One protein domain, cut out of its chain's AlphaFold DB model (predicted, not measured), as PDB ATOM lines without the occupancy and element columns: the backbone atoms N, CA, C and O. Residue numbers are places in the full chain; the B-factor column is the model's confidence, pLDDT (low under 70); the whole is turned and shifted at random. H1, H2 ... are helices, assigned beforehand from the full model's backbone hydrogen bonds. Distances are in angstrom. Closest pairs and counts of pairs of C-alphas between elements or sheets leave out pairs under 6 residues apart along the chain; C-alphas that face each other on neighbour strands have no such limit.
ATOM      1  N   GLU A  60      41.608  11.978  19.875       95.75
ATOM      2  CA  GLU A  60      40.890  13.133  20.431       95.75
ATOM      3  C   GLU A  60      39.807  13.638  19.470       95.75
ATOM      4  O   GLU A  60      38.671  13.881  19.879       95.75
ATOM      5  N   ALA A  61      40.136  13.750  18.178       95.06
ATOM      6  CA  ALA A  61      39.176  14.157  17.154       95.06
ATOM      7  C   ALA A  61      38.020  13.150  17.031       95.06
ATOM      8  O   ALA A  61      36.861  13.551  16.916       95.06
ATOM      9  N   LEU A  62      38.320  11.851  17.130       96.31
ATOM     10  CA  LEU A  62      37.312  10.792  17.112       96.31
ATOM     11  C   LEU A  62      36.369  10.873  18.326       96.31
ATOM     12  O   LEU A  62      35.155  10.718  18.181       96.31
ATOM     13  N   ILE A  63      36.902  11.167  19.517       96.06
ATOM     14  CA  ILE A  63      36.101  11.400  20.729       96.06
ATOM     15  C   ILE A  63      35.209  12.633  20.552       96.06
ATOM     16  O   ILE A  63      34.023  12.587  20.892       96.06
ATOM     17  N   GLU A  64      35.742  13.733  20.012       93.44
ATOM     18  CA  GLU A  64      34.947  14.934  19.736       93.44
ATOM     19  C   GLU A  64      33.801  14.648  18.761       93.44
ATOM     20  O   GLU A  64      32.672  15.092  18.990       93.44
ATOM     21  N   GLU A  65      34.058  13.885  17.699       93.12
ATOM     22  CA  GLU A  65      33.034  13.497  16.730       93.12
ATOM     23  C   GLU A  65      31.958  12.610  17.370       93.12
ATOM     24  O   GLU A  65      30.760  12.855  17.193       93.12
ATOM     25  N   TRP A  66      32.368  11.648  18.202       94.06
ATOM     26  CA  TRP A  66      31.457  10.801  18.969       94.06
ATOM     27  C   TRP A  66      30.542  11.632  19.881       94.06
ATOM     28  O   TRP A  66      29.324  11.415  19.922       94.06
ATOM     29  N   ILE A  67      31.104  12.625  20.584       92.25
ATOM     30  CA  ILE A  67      30.345  13.559  21.429       92.25
ATOM     31  C   ILE A  67      29.358  14.348  20.564       92.25
ATOM     32  O   ILE A  67      28.163  14.363  20.860       92.25
ATOM     33  N   ARG A  68      29.813  14.958  19.464       90.31
ATOM     34  CA  ARG A  68      28.950  15.743  18.566       90.31
ATOM     35  C   ARG A  68      27.802  14.913  18.001       90.31
ATOM     36  O   ARG A  68      26.670  15.386  17.978       90.31
ATOM     37  N   ARG A  69      28.055  13.663  17.601       90.50
ATOM     38  CA  ARG A  69      27.022  12.748  17.097       90.50
ATOM     39  C   ARG A  69      25.981  12.435  18.167       90.50
ATOM     40  O   ARG A  69      24.781  12.461  17.889       90.50
ATOM     41  N   LYS A  70      26.423  12.138  19.393       89.75
ATOM     42  CA  LYS A  70      25.530  11.723  20.480       89.75
ATOM     43  C   LYS A  70      24.736  12.876  21.085       89.75
ATOM     44  O   LYS A  70      23.568  12.693  21.415       89.75
ATOM     45  N   TYR A  71      25.356  14.043  21.216       89.00
ATOM     46  CA  TYR A  71      24.781  15.224  21.858       89.00
ATOM     47  C   TYR A  71      24.366  16.305  20.849       89.00
ATOM     48  O   TYR A  71      24.256  17.474  21.200       89.00
ATOM     49  N   ARG A  72      24.088  15.909  19.600       86.12
ATOM     50  CA  ARG A  72      23.789  16.797  18.460       86.12
ATOM     51  C   ARG A  72      22.686  17.838  18.687       86.12
ATOM     52  O   ARG A  72      22.612  18.807  17.945       86.12
ATOM     53  N   SER A  73      21.793  17.609  19.650       87.56
ATOM     54  CA  SER A  73      20.667  18.498  19.967       87.56
ATOM     55  C   SER A  73      21.014  19.604  20.964       87.56
ATOM     56  O   SER A  73      20.196  20.494  21.170       87.56
ATOM     57  N   ALA A  74      22.177  19.538  21.611       84.38
ATOM     58  CA  ALA A  74      22.598  20.496  22.622       84.38
ATOM     59  C   ALA A  74      23.785  21.333  22.105       84.38
ATOM     60  O   ALA A  74      24.735  20.766  21.556       84.38
ATOM     61  N   PRO A  75      23.762  22.670  22.279       82.25
ATOM     62  CA  PRO A  75      24.921  23.521  22.021       82.25
ATOM     63  C   PRO A  75      26.138  23.055  22.815       82.25
ATOM     64  O   PRO A  75      25.996  22.600  23.955       82.25
ATOM     65  N   ARG A  76      27.333  23.217  22.242       77.19
ATOM     66  CA  ARG A  76      28.597  22.770  22.845       77.19
ATOM     67  C   ARG A  76      28.776  23.322  24.259       77.19
ATOM     68  O   ARG A  76      29.168  22.587  25.157       77.19
ATOM     69  N   GLU A  77      28.440  24.590  24.443       79.06
ATOM     70  CA  GLU A  77      28.588  25.367  25.675       79.06
ATOM     71  C   GLU A  77      27.619  24.905  26.770       79.06
ATOM     72  O   GLU A  77      27.820  25.208  27.940       79.06
ATOM     73  N   SER A  78      26.570  24.167  26.395       82.56
ATOM     74  CA  SER A  78      25.569  23.623  27.316       82.56
ATOM     75  C   SER A  78      25.833  22.168  27.713       82.56
ATOM     76  O   SER A  78      25.102  21.610  28.532       82.56
ATOM     77  N   LEU A  79      26.864  21.528  27.148       84.94
ATOM     78  CA  LEU A  79      27.197  20.144  27.474       84.94
ATOM     79  C   LEU A  79      27.867  20.046  28.844       84.94
ATOM     80  O   LEU A  79      28.618  20.926  29.251       84.94
ATOM     81  N   PHE A  80      27.578  18.944  29.543       87.69
ATOM     82  CA  PHE A  80      28.263  18.516  30.769       87.69
ATOM     83  C   PHE A  80      28.369  19.588  31.871       87.69
ATOM     84  O   PHE A  80      29.354  19.634  32.601       87.69
ATOM     85  N   GLN A  81      27.347  20.439  32.012       83.25
ATOM     86  CA  GLN A  81      27.324  21.522  33.009       83.25
ATOM     87  C   GLN A  81      27.259  21.024  34.455       83.25
ATOM     88  O   GLN A  81      27.589  21.766  35.375       83.25
ATOM     89  N   GLN A  82      26.792  19.790  34.653       84.31
ATOM     90  CA  GLN A  82      26.716  19.144  35.957       84.31
ATOM     91  C   GLN A  82      27.740  18.012  36.030       84.31
ATOM     92  O   GLN A  82      27.876  17.227  35.088       84.31
ATOM     93  N   ASP A  83      28.373  17.851  37.188       83.12
ATOM     94  CA  ASP A  83      29.398  16.829  37.442       83.12
ATOM     95  C   ASP A  83      28.901  15.416  37.106       83.12
ATOM     96  O   ASP A  83      29.619  14.589  36.540       83.12
ATOM     97  N   LYS A  84      27.620  15.148  37.388       86.38
ATOM     98  CA  LYS A  84      26.976  13.866  37.078       86.38
ATOM     99  C   LYS A  84      26.942  13.579  35.574       86.38
ATOM    100  O   LYS A  84      27.111  12.424  35.180       86.38
ATOM    101  N   ASP A  85      26.753  14.605  34.745       88.56
ATOM    102  CA  ASP A  85      26.674  14.481  33.290       88.56
ATOM    103  C   ASP A  85      28.067  14.253  32.707       88.56
ATOM    104  O   ASP A  85      28.242  13.368  31.866       88.56
ATOM    105  N   LEU A  86      29.066  14.976  33.226       88.06
ATOM    106  CA  LEU A  86      30.474  14.807  32.877       88.06
ATOM    107  C   LEU A  86      30.971  13.395  33.221       88.06
ATOM    108  O   LEU A  86      31.474  12.680  32.354       88.06
ATOM    109  N   ALA A  87      30.735  12.930  34.451       89.12
ATOM    110  CA  ALA A  87      31.106  11.584  34.883       89.12
ATOM    111  C   ALA A  87      30.376  10.496  34.075       89.12
ATOM    112  O   ALA A  87      30.925   9.431  33.775       89.12
ATOM    113  N   ALA A  88      29.121  10.744  33.695       91.56
ATOM    114  CA  ALA A  88      28.365   9.822  32.865       91.56
ATOM    115  C   ALA A  88      28.854   9.814  31.404       91.56
ATOM    116  O   ALA A  88      28.762   8.771  30.753       91.56
ATOM    117  N   ALA A  89      29.367  10.927  30.878       92.62
ATOM    118  CA  ALA A  89      30.029  10.981  29.576       92.62
ATOM    119  C   ALA A  89      31.367  10.230  29.609       92.62
ATOM    120  O   ALA A  89      31.580   9.340  28.785       92.62
ATOM    121  N   TYR A  90      32.190  10.483  30.630       93.31
ATOM    122  CA  TYR A  90      33.457   9.789  30.873       93.31
ATOM    123  C   TYR A  90      33.286   8.262  30.867       93.31
ATOM    124  O   TYR A  90      33.893   7.559  30.057       93.31
ATOM    125  N   ARG A  91      32.355   7.731  31.675       94.25
ATOM    126  CA  ARG A  91      32.066   6.283  31.716       94.25
ATOM    127  C   ARG A  91      31.613   5.715  30.372       94.25
ATOM    128  O   ARG A  91      31.879   4.552  30.080       94.25
ATOM    129  N   ARG A  92      30.887   6.492  29.564       95.00
ATOM    130  CA  ARG A  92      30.444   6.040  28.237       95.00
ATOM    131  C   ARG A  92      31.605   5.975  27.256       95.00
ATOM    132  O   ARG A  92      31.682   4.999  26.519       95.00
ATOM    133  N   LEU A  93      32.496   6.960  27.282       95.62
ATOM    134  CA  LEU A  93      33.689   6.983  26.440       95.62
ATOM    135  C   LEU A  93      34.664   5.854  26.816       95.62
ATOM    136  O   LEU A  93      35.165   5.168  25.928       95.62
ATOM    137  N   LEU A  94      34.817   5.545  28.109       95.38
ATOM    138  CA  LEU A  94      35.565   4.359  28.549       95.38
ATOM    139  C   LEU A  94      34.973   3.063  27.979       95.38
ATOM    140  O   LEU A  94      35.692   2.232  27.431       95.38
ATOM    141  N   ARG A  95      33.645   2.900  28.041       95.12
ATOM    142  CA  ARG A  95      32.958   1.730  27.458       95.12
ATOM    143  C   ARG A  95      33.039   1.692  25.930       95.12
ATOM    144  O   ARG A  95      32.972   0.609  25.356       95.12
ATOM    145  N   ALA A  96      33.180   2.846  25.280       95.88
ATOM    146  CA  ALA A  96      33.441   2.941  23.847       95.88
ATOM    147  C   ALA A  96      34.897   2.584  23.483       95.88
ATOM    148  O   ALA A  96      35.197   2.418  22.305       95.88
ATOM    149  N   GLY A  97      35.776   2.392  24.475       96.12
ATOM    150  CA  GLY A  97      37.132   1.876  24.298       96.12
ATOM    151  C   GLY A  97      38.204   2.924  24.056       96.12
ATOM    152  O   GLY A  97      39.276   2.559  23.575       96.12
ATOM    153  N   PHE A  98      37.917   4.194  24.336       96.81
ATOM    154  CA  PHE A  98      38.901   5.268  24.235       96.81
ATOM    155  C   PHE A  98      39.875   5.243  25.416       96.81
ATOM    156  O   PHE A  98      39.517   4.829  26.523       96.81
ATOM    157  N   ARG A  99      41.105   5.715  25.191       94.00
ATOM    158  CA  ARG A  99      42.100   5.873  26.261       94.00
ATOM    159  C   ARG A  99      41.681   6.968  27.244       94.00
ATOM    160  O   ARG A  99      41.300   8.058  26.824       94.00
ATOM    161  N   SER A 100      41.805   6.700  28.544       92.12
ATOM    162  CA  SER A 100      41.420   7.621  29.628       92.12
ATOM    163  C   SER A 100      42.021   9.020  29.468       92.12
ATOM    164  O   SER A 100      41.282   9.998  29.553       92.12
ATOM    165  N   GLY A 101      43.317   9.119  29.154       91.75
ATOM    166  CA  GLY A 101      43.997  10.405  28.961       91.75
ATOM    167  C   GLY A 101      43.397  11.257  27.836       91.75
ATOM    168  O   GLY A 101      43.162  12.449  28.022       91.75
ATOM    169  N   GLU A 102      43.060  10.647  26.694       94.88
ATOM    170  CA  GLU A 102      42.421  11.361  25.574       94.88
ATOM    171  C   GLU A 102      40.995  11.793  25.934       94.88
ATOM    172  O   GLU A 102      40.569  12.901  25.610       94.88
ATOM    173  N   ILE A 103      40.258  10.937  26.656       94.69
ATOM    174  CA  ILE A 103      38.915  11.266  27.144       94.69
ATOM    175  C   ILE A 103      38.973  12.506  28.037       94.69
ATOM    176  O   ILE A 103      38.185  13.431  27.839       94.69
ATOM    177  N   VAL A 104      39.883  12.528  29.015       91.81
ATOM    178  CA  VAL A 104      40.038  13.656  29.943       91.81
ATOM    179  C   VAL A 104      40.404  14.926  29.180       91.81
ATOM    180  O   VAL A 104      39.723  15.940  29.347       91.81
ATOM    181  N   ARG A 105      41.407  14.869  28.290       92.19
ATOM    182  CA  ARG A 105      41.818  16.018  27.464       92.19
ATOM    183  C   ARG A 105      40.660  16.608  26.672       92.19
ATOM    184  O   ARG A 105      40.481  17.825  26.674       92.19
ATOM    185  N   VAL A 106      39.852  15.765  26.032       93.50
ATOM    186  CA  VAL A 106      38.709  16.236  25.246       93.50
ATOM    187  C   VAL A 106      37.609  16.779  26.148       93.50
ATOM    188  O   VAL A 106      37.150  17.895  25.921       93.50
ATOM    189  N   LEU A 107      37.202  16.052  27.194       90.94
ATOM    190  CA  LEU A 107      36.126  16.488  28.089       90.94
ATOM    191  C   LEU A 107      36.454  17.797  28.822       90.94
ATOM    192  O   LEU A 107      35.547  18.612  28.996       90.94
ATOM    193  N   LYS A 108      37.725  18.065  29.162       88.50
ATOM    194  CA  LYS A 108      38.164  19.365  29.708       88.50
ATOM    195  C   LYS A 108      37.821  20.545  28.784       88.50
ATOM    196  O   LYS A 108      37.553  21.632  29.278       88.50
ATOM    197  N   ARG A 109      37.734  20.343  27.461       87.56
ATOM    198  CA  ARG A 109      37.330  21.380  26.480       87.56
ATOM    199  C   ARG A 109      35.823  21.658  26.439       87.56
ATOM    200  O   ARG A 109      35.393  22.539  25.688       87.56
ATOM    201  N   PHE A 110      35.023  20.855  27.136       82.00
ATOM    202  CA  PHE A 110      33.567  21.004  27.252       82.00
ATOM    203  C   PHE A 110      33.135  21.300  28.692       82.00
ATOM    204  O   PHE A 110      32.065  21.864  28.902       82.00
ATOM    205  N   ALA A 111      33.938  20.904  29.680       77.00
ATOM    206  CA  ALA A 111      33.642  21.102  31.087       77.00
ATOM    207  C   ALA A 111      33.733  22.584  31.470       77.00
ATOM    208  O   ALA A 111      34.683  23.279  31.117       77.00
ATOM    209  N   LYS A 112      32.765  23.046  32.266       71.50
ATOM    210  CA  LYS A 112      32.823  24.369  32.898       71.50
ATOM    211  C   LYS A 112      33.872  24.423  34.020       71.50
ATOM    212  O   LYS A 112      34.501  25.457  34.203       71.50
ATOM    213  N   ASN A 113      34.069  23.300  34.718       69.69
ATOM    214  CA  ASN A 113      35.067  23.106  35.773       69.69
ATOM    215  C   ASN A 113      36.006  21.943  35.381       69.69
ATOM    216  O   ASN A 113      35.648  20.782  35.604       69.69
ATOM    217  N   PRO A 114      37.166  22.216  34.757       69.12
ATOM    218  CA  PRO A 114      38.072  21.175  34.264       69.12
ATOM    219  C   PRO A 114      38.756  20.373  35.385       69.12
ATOM    220  O   PRO A 114      39.003  19.183  35.193       69.12
ATOM    221  N   ASP A 115      38.974  20.985  36.552       72.00
ATOM    222  CA  ASP A 115      39.714  20.407  37.690       72.00
ATOM    223  C   ASP A 115      39.036  19.160  38.289       72.00
ATOM    224  O   ASP A 115      39.671  18.302  38.900       72.00
ATOM    225  N   LEU A 116      37.728  18.993  38.072       68.50
ATOM    226  CA  LEU A 116      36.994  17.799  38.508       68.50
ATOM    227  C   LEU A 116      37.503  16.518  37.833       68.50
ATOM    228  O   LEU A 116      37.389  15.429  38.399       68.50
ATOM    229  N   LEU A 117      38.060  16.638  36.626       69.69
ATOM    230  CA  LEU A 117      38.593  15.506  35.874       69.69
ATOM    231  C   LEU A 117      39.994  15.093  36.337       69.69
ATOM    232  O   LEU A 117      40.390  13.968  36.045       69.69
ATOM    233  N   ASP A 118      40.701  15.932  37.098       72.44
ATOM    234  CA  ASP A 118      42.039  15.616  37.624       72.44
ATOM    235  C   ASP A 118      41.979  14.464  38.635       72.44
ATOM    236  O   ASP A 118      42.883  13.642  38.721       72.44
ATOM    237  N   SER A 119      40.850  14.326  39.338       68.25
ATOM    238  CA  SER A 119      40.589  13.187  40.230       68.25
ATOM    239  C   SER A 119      40.318  11.863  39.497       68.25
ATOM    240  O   SER A 119      40.336  10.797  40.115       68.25
ATOM    241  N   LEU A 120      40.028  11.922  38.192       66.50
ATOM    242  CA  LEU A 120      39.719  10.765  37.346       66.50
ATOM    243  C   LEU A 120      40.908  10.324  36.491       66.50
ATOM    244  O   LEU A 120      40.808   9.290  35.822       66.50
ATOM    245  N   GLU A 121      41.989  11.102  36.488       58.94
ATOM    246  CA  GLU A 121      43.248  10.759  35.846       58.94
ATOM    247  C   GLU A 121      43.911   9.641  36.671       58.94
ATOM    248  O   GLU A 121      44.293   9.865  37.823       58.94
TER     249      GLU A 121
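What this domain is: This is residues 60 to 121 of the 129 residues of the protein "Regulatory protein RecX" of Candidatus Acidoferrum panamensis (UniProt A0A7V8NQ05). The longest helix, H2, is joined by a tight turn to H3, which folds back beside it; H4, a short helix, folds back again beside H3. H1 starts at H3 on the side away from H4 and runs off at a steep tilt, and a long loop, residues 71 to 82, leads from its end to the start of H2. The printed part has 62 residues with four named helices, in the order H1, H2, H3, H4, and no named strand; the class is all helix. The whole is compact, with a radius of gyration of the C-alphas of 10.4 A, and rounded, spanning 29 by 23 by 17 A.

How they stand to each other: H2, residues 83 to 95, touches H3, residues 100 to 108; the closest C-alphas, of Tyr 90 and Ile 103, are 6.8 A apart. This helical hairpin runs opposite ways at a steep tilt of 36 degrees, only just past shallow. H3 is the hub, touching three helices. It forms a second hairpin with H4, residues 114 to 120, at a shallow tilt of 20 degrees, opposite ways; the closest C-alphas, of Lys 108 and Pro 114, are 4.9 A apart. H1, residues 60 to 70, touches H3 at a steep tilt of 62 degrees, the closest C-alphas being those of Glu 60 and Glu 102, 5.7 A. H1 and H4 are apart. Every O i to N i+4 pair is within hydrogen-bond range in H1, H2 and H3; in H4 0 of 3 are, beside 3 of 4 O i to N i+3 pairs.

Where its parts are: H2 is 18.4 A long, from C-alpha 83 at (29.398, 16.829, 37.442). H1 is 15.4 A, from C-alpha 60 at (40.890, 13.133, 20.431). H3 is 12.2 A; H4, 11.0 A, ends at C-alpha 120, (39.719, 10.765, 37.346).

The domain as a whole: The two C-alphas farthest apart, of Ser 73 and Ser 119, are 28.9 A apart. The printed part has no cut. The link from H1 to H2 is long. Mean pLDDT of the printed part is 86.6; residues 113 to 114, 116 to 117 and 119 to 121 are under 70.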